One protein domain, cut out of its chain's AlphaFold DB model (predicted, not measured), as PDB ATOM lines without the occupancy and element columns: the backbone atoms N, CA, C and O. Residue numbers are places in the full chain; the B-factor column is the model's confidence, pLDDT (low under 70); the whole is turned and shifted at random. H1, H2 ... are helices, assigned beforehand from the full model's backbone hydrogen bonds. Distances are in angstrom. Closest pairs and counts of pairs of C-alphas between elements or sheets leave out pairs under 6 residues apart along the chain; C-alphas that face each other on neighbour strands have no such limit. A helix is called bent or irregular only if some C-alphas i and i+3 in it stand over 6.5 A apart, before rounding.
ATOM      1  N   ILE A  46      34.285 -44.621 -42.944       71.81
ATOM      2  CA  ILE A  46      34.901 -44.221 -41.674       71.81
ATOM      3  C   ILE A  46      33.785 -44.121 -40.639       71.81
ATOM      4  O   ILE A  46      32.922 -43.251 -40.741       71.81
ATOM      5  N   PHE A  47      33.815 -44.988 -39.631       74.81
ATOM      6  CA  PHE A  47      32.859 -44.950 -38.529       74.81
ATOM      7  C   PHE A  47      33.576 -44.841 -37.192       74.81
ATOM      8  O   PHE A  47      34.569 -45.522 -36.930       74.81
ATOM      9  N   LYS A  48      33.031 -44.008 -36.306       81.56
ATOM     10  CA  LYS A  48      33.433 -44.009 -34.904       81.56
ATOM     11  C   LYS A  48      32.851 -45.255 -34.249       81.56
ATOM     12  O   LYS A  48      31.637 -45.374 -34.127       81.56
ATOM     13  N   VAL A  49      33.713 -46.162 -33.805       82.94
ATOM     14  CA  VAL A  49      33.291 -47.361 -33.070       82.94
ATOM     15  C   VAL A  49      32.706 -46.941 -31.712       82.94
ATOM     16  O   VAL A  49      33.423 -46.303 -30.928       82.94
ATOM     17  N   PRO A  50      31.439 -47.277 -31.396       90.62
ATOM     18  CA  PRO A  50      30.862 -47.068 -30.073       90.62
ATOM     19  C   PRO A  50      31.694 -47.735 -28.975       90.62
ATOM     20  O   PRO A  50      32.170 -48.860 -29.128       90.62
ATOM     21  N   GLN A  51      31.834 -47.066 -27.829       89.00
ATOM     22  CA  GLN A  51      32.714 -47.541 -26.758       89.00
ATOM     23  C   GLN A  51      32.272 -48.890 -26.178       89.00
ATOM     24  O   GLN A  51      33.117 -49.695 -25.800       89.00
ATOM     25  N   VAL A  52      30.963 -49.160 -26.172       93.25
ATOM     26  CA  VAL A  52      30.405 -50.455 -25.762       93.25
ATOM     27  C   VAL A  52      30.940 -51.580 -26.650       93.25
ATOM     28  O   VAL A  52      31.462 -52.556 -26.125       93.25
ATOM     29  N   LEU A  53      30.907 -51.420 -27.977       90.94
ATOM     30  CA  LEU A  53      31.412 -52.432 -28.914       90.94
ATOM     31  C   LEU A  53      32.925 -52.623 -28.785       90.94
ATOM     32  O   LEU A  53      33.407 -53.753 -28.778       90.94
ATOM     33  N   ARG A  54      33.669 -51.524 -28.606       88.31
ATOM     34  CA  ARG A  54      35.125 -51.574 -28.428       88.31
ATOM     35  C   ARG A  54      35.540 -52.324 -27.159       88.31
ATOM     36  O   ARG A  54      36.535 -53.031 -27.200       88.31
ATOM     37  N   ARG A  55      34.796 -52.202 -26.053       91.38
ATOM     38  CA  ARG A  55      35.102 -52.909 -24.791       91.38
ATOM     39  C   ARG A  55      34.933 -54.427 -24.894       91.38
ATOM     40  O   ARG A  55      35.645 -55.141 -24.204       91.38
ATOM     41  N   HIS A  56      34.007 -54.904 -25.728       92.69
ATOM     42  CA  HIS A  56      33.725 -56.339 -25.861       92.69
ATOM     43  C   HIS A  56      34.759 -57.085 -26.711       92.69
ATOM     44  O   HIS A  56      34.963 -58.275 -26.496       92.69
ATOM     45  N   LYS A  57      35.388 -56.413 -27.685       88.31
ATOM     46  CA  LYS A  57      36.454 -56.997 -28.515       88.31
ATOM     47  C   LYS A  57      37.461 -55.927 -28.955       88.31
ATOM     48  O   LYS A  57      37.391 -55.475 -30.102       88.31
ATOM     49  N   PRO A  58      38.340 -55.459 -28.053       84.12
ATOM     50  CA  PRO A  58      39.274 -54.367 -28.331       84.12
ATOM     51  C   PRO A  58      40.139 -54.592 -29.579       84.12
ATOM     52  O   PRO A  58      40.321 -53.672 -30.376       84.12
ATOM     53  N   GLU A  59      40.578 -55.830 -29.796       83.69
ATOM     54  CA  GLU A  59      41.523 -56.246 -30.839       83.69
ATOM     55  C   GLU A  59      40.912 -56.123 -32.244       83.69
ATOM     56  O   GLU A  59      41.603 -55.849 -33.219       83.69
ATOM     57  N   ALA A  60      39.585 -56.255 -32.366       83.44
ATOM     58  CA  ALA A  60      38.893 -56.093 -33.648       83.44
ATOM     59  C   ALA A  60      38.890 -54.644 -34.164       83.44
ATOM     60  O   ALA A  60      38.560 -54.410 -35.327       83.44
ATOM     61  N   TYR A  61      39.218 -53.676 -33.305       77.62
ATOM     62  CA  TYR A  61      39.185 -52.248 -33.625       77.62
ATOM     63  C   TYR A  61      40.561 -51.585 -33.543       77.62
ATOM     64  O   TYR A  61      40.649 -50.359 -33.659       77.62
ATOM     65  N   GLU A  62      41.616 -52.374 -33.351       72.75
ATOM     66  CA  GLU A  62      42.985 -51.919 -33.534       72.75
ATOM     67  C   GLU A  62      43.224 -51.652 -35.034       72.75
ATOM     68  O   GLU A  62      42.791 -52.434 -35.887       72.75
ATOM     69  N   PRO A  63      43.822 -50.517 -35.425       69.75
ATOM     70  CA  PRO A  63      44.069 -50.231 -36.830       69.75
ATOM     71  C   PRO A  63      45.150 -51.167 -37.386       69.75
ATOM     72  O   PRO A  63      46.310 -51.085 -37.009       69.75
ATOM     73  N   HIS A  64      44.775 -52.016 -38.342       63.81
ATOM     74  CA  HIS A  64      45.691 -52.990 -38.951       63.81
ATOM     75  C   HIS A  64      46.483 -52.422 -40.143       63.81
ATOM     76  O   HIS A  64      47.476 -53.006 -40.563       63.81
ATOM     77  N   VAL A  65      46.015 -51.315 -40.739       59.81
ATOM     78  CA  VAL A  65      46.459 -50.886 -42.083       59.81
ATOM     79  C   VAL A  65      46.818 -49.404 -42.171       59.81
ATOM     80  O   VAL A  65      47.733 -49.058 -42.907       59.81
ATOM     81  N   ILE A  66      46.131 -48.510 -41.453       58.59
ATOM     82  CA  ILE A  66      46.196 -47.066 -41.729       58.59
ATOM     83  C   ILE A  66      46.851 -46.256 -40.620       58.59
ATOM     84  O   ILE A  66      46.376 -46.203 -39.490       58.59
ATOM     85  N   SER A  67      47.865 -45.502 -41.028       55.16
ATOM     86  CA  SER A  67      48.274 -44.278 -40.360       55.16
ATOM     87  C   SER A  67      47.576 -43.072 -40.977       55.16
ATOM     88  O   SER A  67      47.684 -42.809 -42.181       55.16
ATOM     89  N   ILE A  68      46.929 -42.289 -40.119       61.03
ATOM     90  CA  ILE A  68      46.474 -40.940 -40.437       61.03
ATOM     91  C   ILE A  68      47.437 -39.973 -39.743       61.03
ATOM     92  O   ILE A  68      47.195 -39.531 -38.625       61.03
ATOM     93  N   GLY A  69      48.569 -39.691 -40.389       55.09
ATOM     94  CA  GLY A  69      49.541 -38.712 -39.903       55.09
ATOM     95  C   GLY A  69      50.937 -38.841 -40.531       55.09
ATOM     96  O   GLY A  69      51.240 -39.860 -41.157       55.09
ATOM     97  N   PRO A  70      51.797 -37.817 -40.366       57.41
ATOM     98  CA  PRO A  70      53.155 -37.773 -40.926       57.41
ATOM     99  C   PRO A  70      54.110 -38.816 -40.319       57.41
ATOM    100  O   PRO A  70      55.112 -39.156 -40.936       57.41
ATOM    101  N   ILE A  71      53.777 -39.365 -39.147       52.25
ATOM    102  CA  ILE A  71      54.657 -40.225 -38.337       52.25
ATOM    103  C   ILE A  71      54.943 -41.590 -38.990       52.25
ATOM    104  O   ILE A  71      55.939 -42.225 -38.674       52.25
ATOM    105  N   HIS A  72      54.123 -42.048 -39.937       54.84
ATOM    106  CA  HIS A  72      54.277 -43.398 -40.504       54.84
ATOM    107  C   HIS A  72      54.728 -43.409 -41.966       54.84
ATOM    108  O   HIS A  72      54.526 -44.403 -42.663       54.84
ATOM    109  N   ARG A  73      55.309 -42.307 -42.447       57.72
ATOM    110  CA  ARG A  73      55.725 -42.183 -43.848       57.72
ATOM    111  C   ARG A  73      56.849 -43.158 -44.222       57.72
ATOM    112  O   ARG A  73      56.829 -43.694 -45.325       57.72
ATOM    113  N   ASP A  74      57.744 -43.452 -43.279       60.53
ATOM    114  CA  ASP A  74      58.984 -44.196 -43.551       60.53
ATOM    115  C   ASP A  74      58.987 -45.622 -42.963       60.53
ATOM    116  O   ASP A  74      59.948 -46.370 -43.122       60.53
ATOM    117  N   GLY A  75      57.899 -46.030 -42.294       55.75
ATOM    118  CA  GLY A  75      57.886 -47.223 -41.439       55.75
ATOM    119  C   GLY A  75      57.662 -48.571 -42.137       55.75
ATOM    120  O   GLY A  75      57.954 -49.601 -41.539       55.75
ATOM    121  N   SER A  76      57.111 -48.623 -43.359       59.53
ATOM    122  CA  SER A  76      56.966 -49.881 -44.127       59.53
ATOM    123  C   SER A  76      56.395 -49.675 -45.537       59.53
ATOM    124  O   SER A  76      55.550 -48.811 -45.768       59.53
ATOM    125  N   LYS A  77      56.802 -50.530 -46.492       62.88
ATOM    126  CA  LYS A  77      56.309 -50.528 -47.889       62.88
ATOM    127  C   LYS A  77      54.780 -50.611 -48.000       62.88
ATOM    128  O   LYS A  77      54.206 -50.056 -48.933       62.88
ATOM    129  N   GLN A  78      54.115 -51.246 -47.034       60.84
ATOM    130  CA  GLN A  78      52.654 -51.367 -46.984       60.84
ATOM    131  C   GLN A  78      51.931 -50.009 -46.887       60.84
ATOM    132  O   GLN A  78      50.810 -49.876 -47.371       60.84
ATOM    133  N   PHE A  79      52.576 -48.968 -46.344       64.12
ATOM    134  CA  PHE A  79      51.971 -47.639 -46.216       64.12
ATOM    135  C   PHE A  79      52.124 -46.768 -47.473       64.12
ATOM    136  O   PHE A  79      51.426 -45.765 -47.602       64.12
ATOM    137  N   GLN A  80      52.955 -47.158 -48.446       67.88
ATOM    138  CA  GLN A  80      53.108 -46.402 -49.698       67.88
ATOM    139  C   GLN A  80      51.827 -46.412 -50.542       67.88
ATOM    140  O   GLN A  80      51.480 -45.398 -51.144       67.88
ATOM    141  N   GLN A  81      51.071 -47.516 -50.531       69.00
ATOM    142  CA  GLN A  81      49.766 -47.584 -51.202       69.00
ATOM    143  C   GLN A  81      48.774 -46.562 -50.625       69.00
ATOM    144  O   GLN A  81      47.950 -46.012 -51.355       69.00
ATOM    145  N   LEU A  82      48.879 -46.256 -49.328       74.50
ATOM    146  CA  LEU A  82      48.029 -45.264 -48.675       74.50
ATOM    147  C   LEU A  82      48.375 -43.832 -49.060       74.50
ATOM    148  O   LEU A  82      47.482 -42.991 -49.040       74.50
ATOM    149  N   GLU A  83      49.617 -43.539 -49.437       76.62
ATOM    150  CA  GLU A  83      49.965 -42.212 -49.952       76.62
ATOM    151  C   GLU A  83      49.185 -41.905 -51.237       76.62
ATOM    152  O   GLU A  83      48.646 -40.808 -51.382       76.62
ATOM    153  N   THR A  84      48.995 -42.904 -52.104       78.31
ATOM    154  CA  THR A  84      48.126 -42.786 -53.285       78.31
ATOM    155  C   THR A  84      46.665 -42.543 -52.892       78.31
ATOM    156  O   THR A  84      45.998 -41.696 -53.486       78.31
ATOM    157  N   VAL A  85      46.158 -43.229 -51.859       79.12
ATOM    158  CA  VAL A  85      44.789 -43.013 -51.354       79.12
ATOM    159  C   VAL A  85      44.625 -41.605 -50.768       79.12
ATOM    160  O   VAL A  85      43.623 -40.948 -51.048       79.12
ATOM    161  N   LYS A  86      45.605 -41.104 -50.001       81.94
ATOM    162  CA  LYS A  86      45.598 -39.741 -49.436       81.94
ATOM    163  C   LYS A  86      45.566 -38.682 -50.537       81.94
ATOM    164  O   LYS A  86      44.764 -37.751 -50.464       81.94
ATOM    165  N   GLN A  87      46.387 -38.847 -51.574       84.62
ATOM    166  CA  GLN A  87      46.413 -37.950 -52.735       84.62
ATOM    167  C   GLN A  87      45.087 -37.979 -53.504       84.62
ATOM    168  O   GLN A  87      44.530 -36.926 -53.821       84.62
ATOM    169  N   TRP A  88      44.538 -39.174 -53.753       85.50
ATOM    170  CA  TRP A  88      43.234 -39.338 -54.399       85.50
ATOM    171  C   TRP A  88      42.104 -38.677 -53.598       85.50
ATOM    172  O   TRP A  88      41.262 -37.973 -54.168       85.50
ATOM    173  N   TYR A  89      42.100 -38.855 -52.274       85.69
ATOM    174  CA  TYR A  89      41.090 -38.266 -51.399       85.69
ATOM    175  C   TYR A  89      41.176 -36.739 -51.393       85.69
ATOM    176  O   TYR A  89      40.155 -36.078 -51.569       85.69
ATOM    177  N   LEU A  90      42.385 -36.178 -51.267       88.62
ATOM    178  CA  LEU A  90      42.606 -34.733 -51.349       88.62
ATOM    179  C   LEU A  90      42.070 -34.170 -52.670       88.62
ATOM    180  O   LEU A  90      41.311 -33.207 -52.661       88.62
ATOM    181  N   LYS A  91      42.387 -34.807 -53.801       88.69
ATOM    182  CA  LYS A  91      41.886 -34.381 -55.114       88.69
ATOM    183  C   LYS A  91      40.359 -34.388 -55.188       88.69
ATOM    184  O   LYS A  91      39.749 -33.433 -55.666       88.69
ATOM    185  N   THR A  92      39.745 -35.465 -54.705       87.75
ATOM    186  CA  THR A  92      38.285 -35.624 -54.694       87.75
ATOM    187  C   THR A  92      37.625 -34.579 -53.795       87.75
ATOM    188  O   THR A  92      36.601 -34.008 -54.165       87.75
ATOM    189  N   LEU A  93      38.219 -34.290 -52.637       89.56
ATOM    190  CA  LEU A  93      37.757 -33.248 -51.724       89.56
ATOM    191  C   LEU A  93      37.805 -31.866 -52.385       89.56
ATOM    192  O   LEU A  93      36.788 -31.177 -52.401       89.56
ATOM    193  N   LEU A  94      38.942 -31.498 -52.979       92.44
ATOM    194  CA  LEU A  94      39.116 -30.222 -53.682       92.44
ATOM    195  C   LEU A  94      38.097 -30.054 -54.816       92.44
ATOM    196  O   LEU A  94      37.460 -29.009 -54.926       92.44
ATOM    197  N   SER A  95      37.870 -31.112 -55.601       90.88
ATOM    198  CA  SER A  95      36.857 -31.117 -56.662       90.88
ATOM    199  C   SER A  95      35.439 -30.926 -56.115       90.88
ATOM    200  O   SER A  95      34.701 -30.088 -56.627       90.88
ATOM    201  N   ARG A  96      35.066 -31.640 -55.044       91.88
ATOM    202  CA  ARG A  96      33.752 -31.492 -54.390       91.88
ATOM    203  C   ARG A  96      33.537 -30.100 -53.800       91.88
ATOM    204  O   ARG A  96      32.403 -29.644 -53.734       91.88
ATOM    205  N   MET A  97      34.611 -29.459 -53.350       92.56
ATOM    206  CA  MET A  97      34.589 -28.106 -52.799       92.56
ATOM    207  C   MET A  97      34.703 -27.014 -53.870       92.56
ATOM    208  O   MET A  97      34.603 -25.841 -53.525       92.56
ATOM    209  N   ASN A  98      34.924 -27.374 -55.139       94.62
ATOM    210  CA  ASN A  98      35.256 -26.438 -56.215       94.62
ATOM    211  C   ASN A  98      36.420 -25.492 -55.841       94.62
ATOM    212  O   ASN A  98      36.355 -24.276 -56.036       94.62
ATOM    213  N   LEU A  99      37.475 -26.056 -55.248       95.12
ATOM    214  CA  LEU A  99      38.614 -25.317 -54.706       95.12
ATOM    215  C   LEU A  99      39.914 -25.757 -55.389       95.12
ATOM    216  O   LEU A  99      40.136 -26.950 -55.594       95.12
ATOM    217  N   SER A 100      40.791 -24.808 -55.727       94.25
ATOM    218  CA  SER A 100      42.131 -25.138 -56.221       94.25
ATOM    219  C   SER A 100      43.047 -25.566 -55.073       94.25
ATOM    220  O   SER A 100      42.856 -25.169 -53.922       94.25
ATOM    221  N   LEU A 101      44.068 -26.365 -55.394       93.06
ATOM    222  CA  LEU A 101      45.090 -26.765 -54.426       93.06
ATOM    223  C   LEU A 101      45.783 -25.545 -53.802       93.06
ATOM    224  O   LEU A 101      45.984 -25.515 -52.595       93.06
ATOM    225  N   GLU A 102      46.096 -24.537 -54.615       93.88
ATOM    226  CA  GLU A 102      46.720 -23.289 -54.165       93.88
ATOM    227  C   GLU A 102      45.856 -22.573 -53.129       93.88
ATOM    228  O   GLU A 102      46.304 -22.376 -52.007       93.88
ATOM    229  N   LYS A 103      44.577 -22.310 -53.444       94.75
ATOM    230  CA  LYS A 103      43.647 -21.658 -52.507       94.75
ATOM    231  C   LYS A 103      43.464 -22.456 -51.220       94.75
ATOM    232  O   LYS A 103      43.272 -21.875 -50.155       94.75
ATOM    233  N   PHE A 104      43.499 -23.785 -51.309       94.50
ATOM    234  CA  PHE A 104      43.442 -24.646 -50.135       94.50
ATOM    235  C   PHE A 104      44.687 -24.497 -49.248       94.50
ATOM    236  O   PHE A 104      44.548 -24.367 -48.033       94.50
ATOM    237  N   ILE A 105      45.885 -24.489 -49.843       93.38
ATOM    238  CA  ILE A 105      47.153 -24.288 -49.125       93.38
ATOM    239  C   ILE A 105      47.198 -22.887 -48.508       93.38
ATOM    240  O   ILE A 105      47.483 -22.764 -47.318       93.38
ATOM    241  N   ASP A 106      46.851 -21.857 -49.279       93.69
ATOM    242  CA  ASP A 106      46.855 -20.467 -48.824       93.69
ATOM    243  C   ASP A 106      45.883 -20.270 -47.650       93.69
ATOM    244  O   ASP A 106      46.260 -19.719 -46.617       93.69
ATOM    245  N   GLY A 107      44.663 -20.813 -47.746       92.75
ATOM    246  CA  GLY A 107      43.684 -20.744 -46.659       92.75
ATOM    247  C   GLY A 107      44.112 -21.512 -45.404       92.75
ATOM    248  O   GLY A 107      43.857 -21.068 -44.283       92.75
ATOM    249  N   PHE A 108      44.798 -22.651 -45.557       89.88
ATOM    250  CA  PHE A 108      45.359 -23.381 -44.416       89.88
ATOM    251  C   PHE A 108      46.476 -22.586 -43.732       89.88
ATOM    252  O   PHE A 108      46.543 -22.533 -42.501       89.88
ATOM    253  N   ASN A 109      47.327 -21.943 -44.530       90.81
ATOM    254  CA  ASN A 109      48.407 -21.092 -44.058       90.81
ATOM    255  C   ASN A 109      47.862 -19.884 -43.281       90.81
ATOM    256  O   ASN A 109      48.226 -19.656 -42.127       90.81
ATOM    257  N   GLU A 110      46.893 -19.176 -43.865       91.50
ATOM    258  CA  GLU A 110      46.199 -18.055 -43.229       91.50
ATOM    259  C   GLU A 110      45.532 -18.480 -41.914       91.50
ATOM    260  O   GLU A 110      45.673 -17.809 -40.883       91.50
ATOM    261  N   PHE A 111      44.856 -19.634 -41.909       92.06
ATOM    262  CA  PHE A 111      44.265 -20.195 -40.701       92.06
ATOM    263  C   PHE A 111      45.327 -20.449 -39.624       92.06
ATOM    264  O   PHE A 111      45.117 -20.081 -38.463       92.06
ATOM    265  N   TYR A 112      46.467 -21.047 -39.975       89.44
ATOM    266  CA  TYR A 112      47.545 -21.335 -39.029       89.44
ATOM    267  C   TYR A 112      48.098 -20.054 -38.393       89.44
ATOM    268  O   TYR A 112      48.110 -19.941 -37.162       89.44
ATOM    269  N   TYR A 113      48.454 -19.053 -39.203       85.38
ATOM    270  CA  TYR A 113      48.981 -17.780 -38.704       85.38
ATOM    271  C   TYR A 113      47.957 -16.996 -37.885       85.38
ATOM    272  O   TYR A 113      48.293 -16.447 -36.833       85.38
ATOM    273  N   THR A 114      46.686 -17.005 -38.290       88.06
ATOM    274  CA  THR A 114      45.609 -16.364 -37.523       88.06
ATOM    275  C   THR A 114      45.462 -16.998 -36.138       88.06
ATOM    276  O   THR A 114      45.310 -16.298 -35.132       88.06
ATOM    277  N   ASN A 115      45.538 -18.329 -36.050       87.25
ATOM    278  CA  ASN A 115      45.490 -19.041 -34.771       87.25
ATOM    279  C   ASN A 115      46.739 -18.801 -33.916       87.25
ATOM    280  O   ASN A 115      46.613 -18.630 -32.701       87.25
ATOM    281  N   LEU A 116      47.921 -18.770 -34.533       86.00
ATOM    282  CA  LEU A 116      49.179 -18.496 -33.846       86.00
ATOM    283  C   LEU A 116      49.178 -17.084 -33.242       86.00
ATOM    284  O   LEU A 116      49.459 -16.925 -32.054       86.00
ATOM    285  N   ARG A 117      48.745 -16.081 -34.018       85.88
ATOM    286  CA  ARG A 117      48.595 -14.696 -33.559       85.88
ATOM    287  C   ARG A 117      47.613 -14.586 -32.396       85.88
ATOM    288  O   ARG A 117      47.941 -13.973 -31.386       85.88
ATOM    289  N   ARG A 118      46.440 -15.229 -32.491       87.12
ATOM    290  CA  ARG A 118      45.457 -15.249 -31.390       87.12
ATOM    291  C   ARG A 118      46.031 -15.847 -30.105       87.12
ATOM    292  O   ARG A 118      45.795 -15.294 -29.034       87.12
ATOM    293  N   LYS A 119      46.796 -16.941 -30.196       84.00
ATOM    294  CA  LYS A 119      47.472 -17.535 -29.030       84.00
ATOM    295  C   LYS A 119      48.494 -16.579 -28.413       84.00
ATOM    296  O   LYS A 119      48.475 -16.408 -27.200       84.00
ATOM    297  N   ALA A 120      49.321 -15.930 -29.234       82.62
ATOM    298  CA  ALA A 120      50.319 -14.968 -28.766       82.62
ATOM    299  C   ALA A 120      49.678 -13.748 -28.068       82.62
ATOM    300  O   ALA A 120      50.136 -13.321 -27.008       82.62
TER     301      ALA A 120
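This is residues 46 to 120 of the 128 residues of an uncharacterized protein of Prunus armeniaca (UniProt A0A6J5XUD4). Two long helices, H3 and H4, meet near their ends as an L, and the far end of H3 leads through a long loop to a small corner of two short helices, H1 and H2. The whole is an open frame with few contacts between its helices: most of H4, residues 105 to 120, sticks out as a free arm, and H1 and H2 lie well away from it. The printed part has 75 residues with four named helices, in the order H1, H2, H3, H4 along the chain, and no named strand, and its class is all helix. It is only just extended, close to loose, with a radius of gyration of the C-alphas of 17.3 A, and the C-alphas span 43 by 32 by 28 A along their three main axes.

Begin with H3, residues 77 to 96, one of the two longest helices with 20 residues. Past its last residue a tight link of 4 residues brings you to H4, residues 101 to 120, also of 20 residues. H3 and H4 are close but not clearly touching, with 2 pairs of C-alphas within 8 A. Their closest C-alphas are those of Leu 94 and Leu 101, 6.9 A apart. Their lines are about perpendicular, at 85 degrees, and their centres are 22.4 A apart. Now go back along the chain from Lys 77, over the long link of 15 residues, residues 62 to 76, to H2, residues 58 to 61. H2 and H3 are apart. Before H2, across a tight link of 1 residue, stands H1, residues 51 to 56. H1 and H2 are close but not clearly touching, and their closest C-alphas are those of Arg 54 and Tyr 61, 6.6 A apart. H1 and H3, H1 and H4, and H2 and H4 are apart. In the N and O atoms you will find each O i to N i+4 pair inside H1 and H4 within hydrogen-bond range, and 13 of 16 in H3; H2, with 4 residues, is too short for such a pair, but its one O i to N i+3 pair is within range.

Find C-alpha 77 at (56.309, -50.528, -47.889); from there H3 runs 30.2 A to C-alpha 96 at (33.752, -31.492, -54.390). H3 is neither bent nor irregular, but only just: C-alphas 78 and 81 are 6.4 A apart. Look next at C-alpha 101, at (45.090, -26.765, -54.426), where H4 begins; it runs 28.7 A to C-alpha 120 at (50.319, -14.968, -28.766). Earlier in the file, H1 begins at C-alpha 51, at (32.714, -47.541, -26.758), and measures 8.9 A to C-alpha 56. H2 measures 5.7 A from C-alpha 58 to C-alpha 61.

The two C-alphas farthest apart are those of His 56 and Glu 102, 45.4 A. From the first printed C-alpha, Ile 46, to the last, Ala 120, it is 35.5 A. Residues 55 to 60, of which 58 to 60 belong to H2, stand free, as do residues 105 to 120 of H4; the body without them has 53 residues and spans 40 by 29 by 15 A. The printed part has no cut, and its one long link is that from H2 to H3, whose C-alphas lie 5 to 18 A from the mean of all C-alphas. Look at the B-factor column for the model's confidence: the mean pLDDT of the printed part is 80.4, and residues 63 to 81 are under 70, a stretch that takes in most of the long link and residues 77 to 81 of H3.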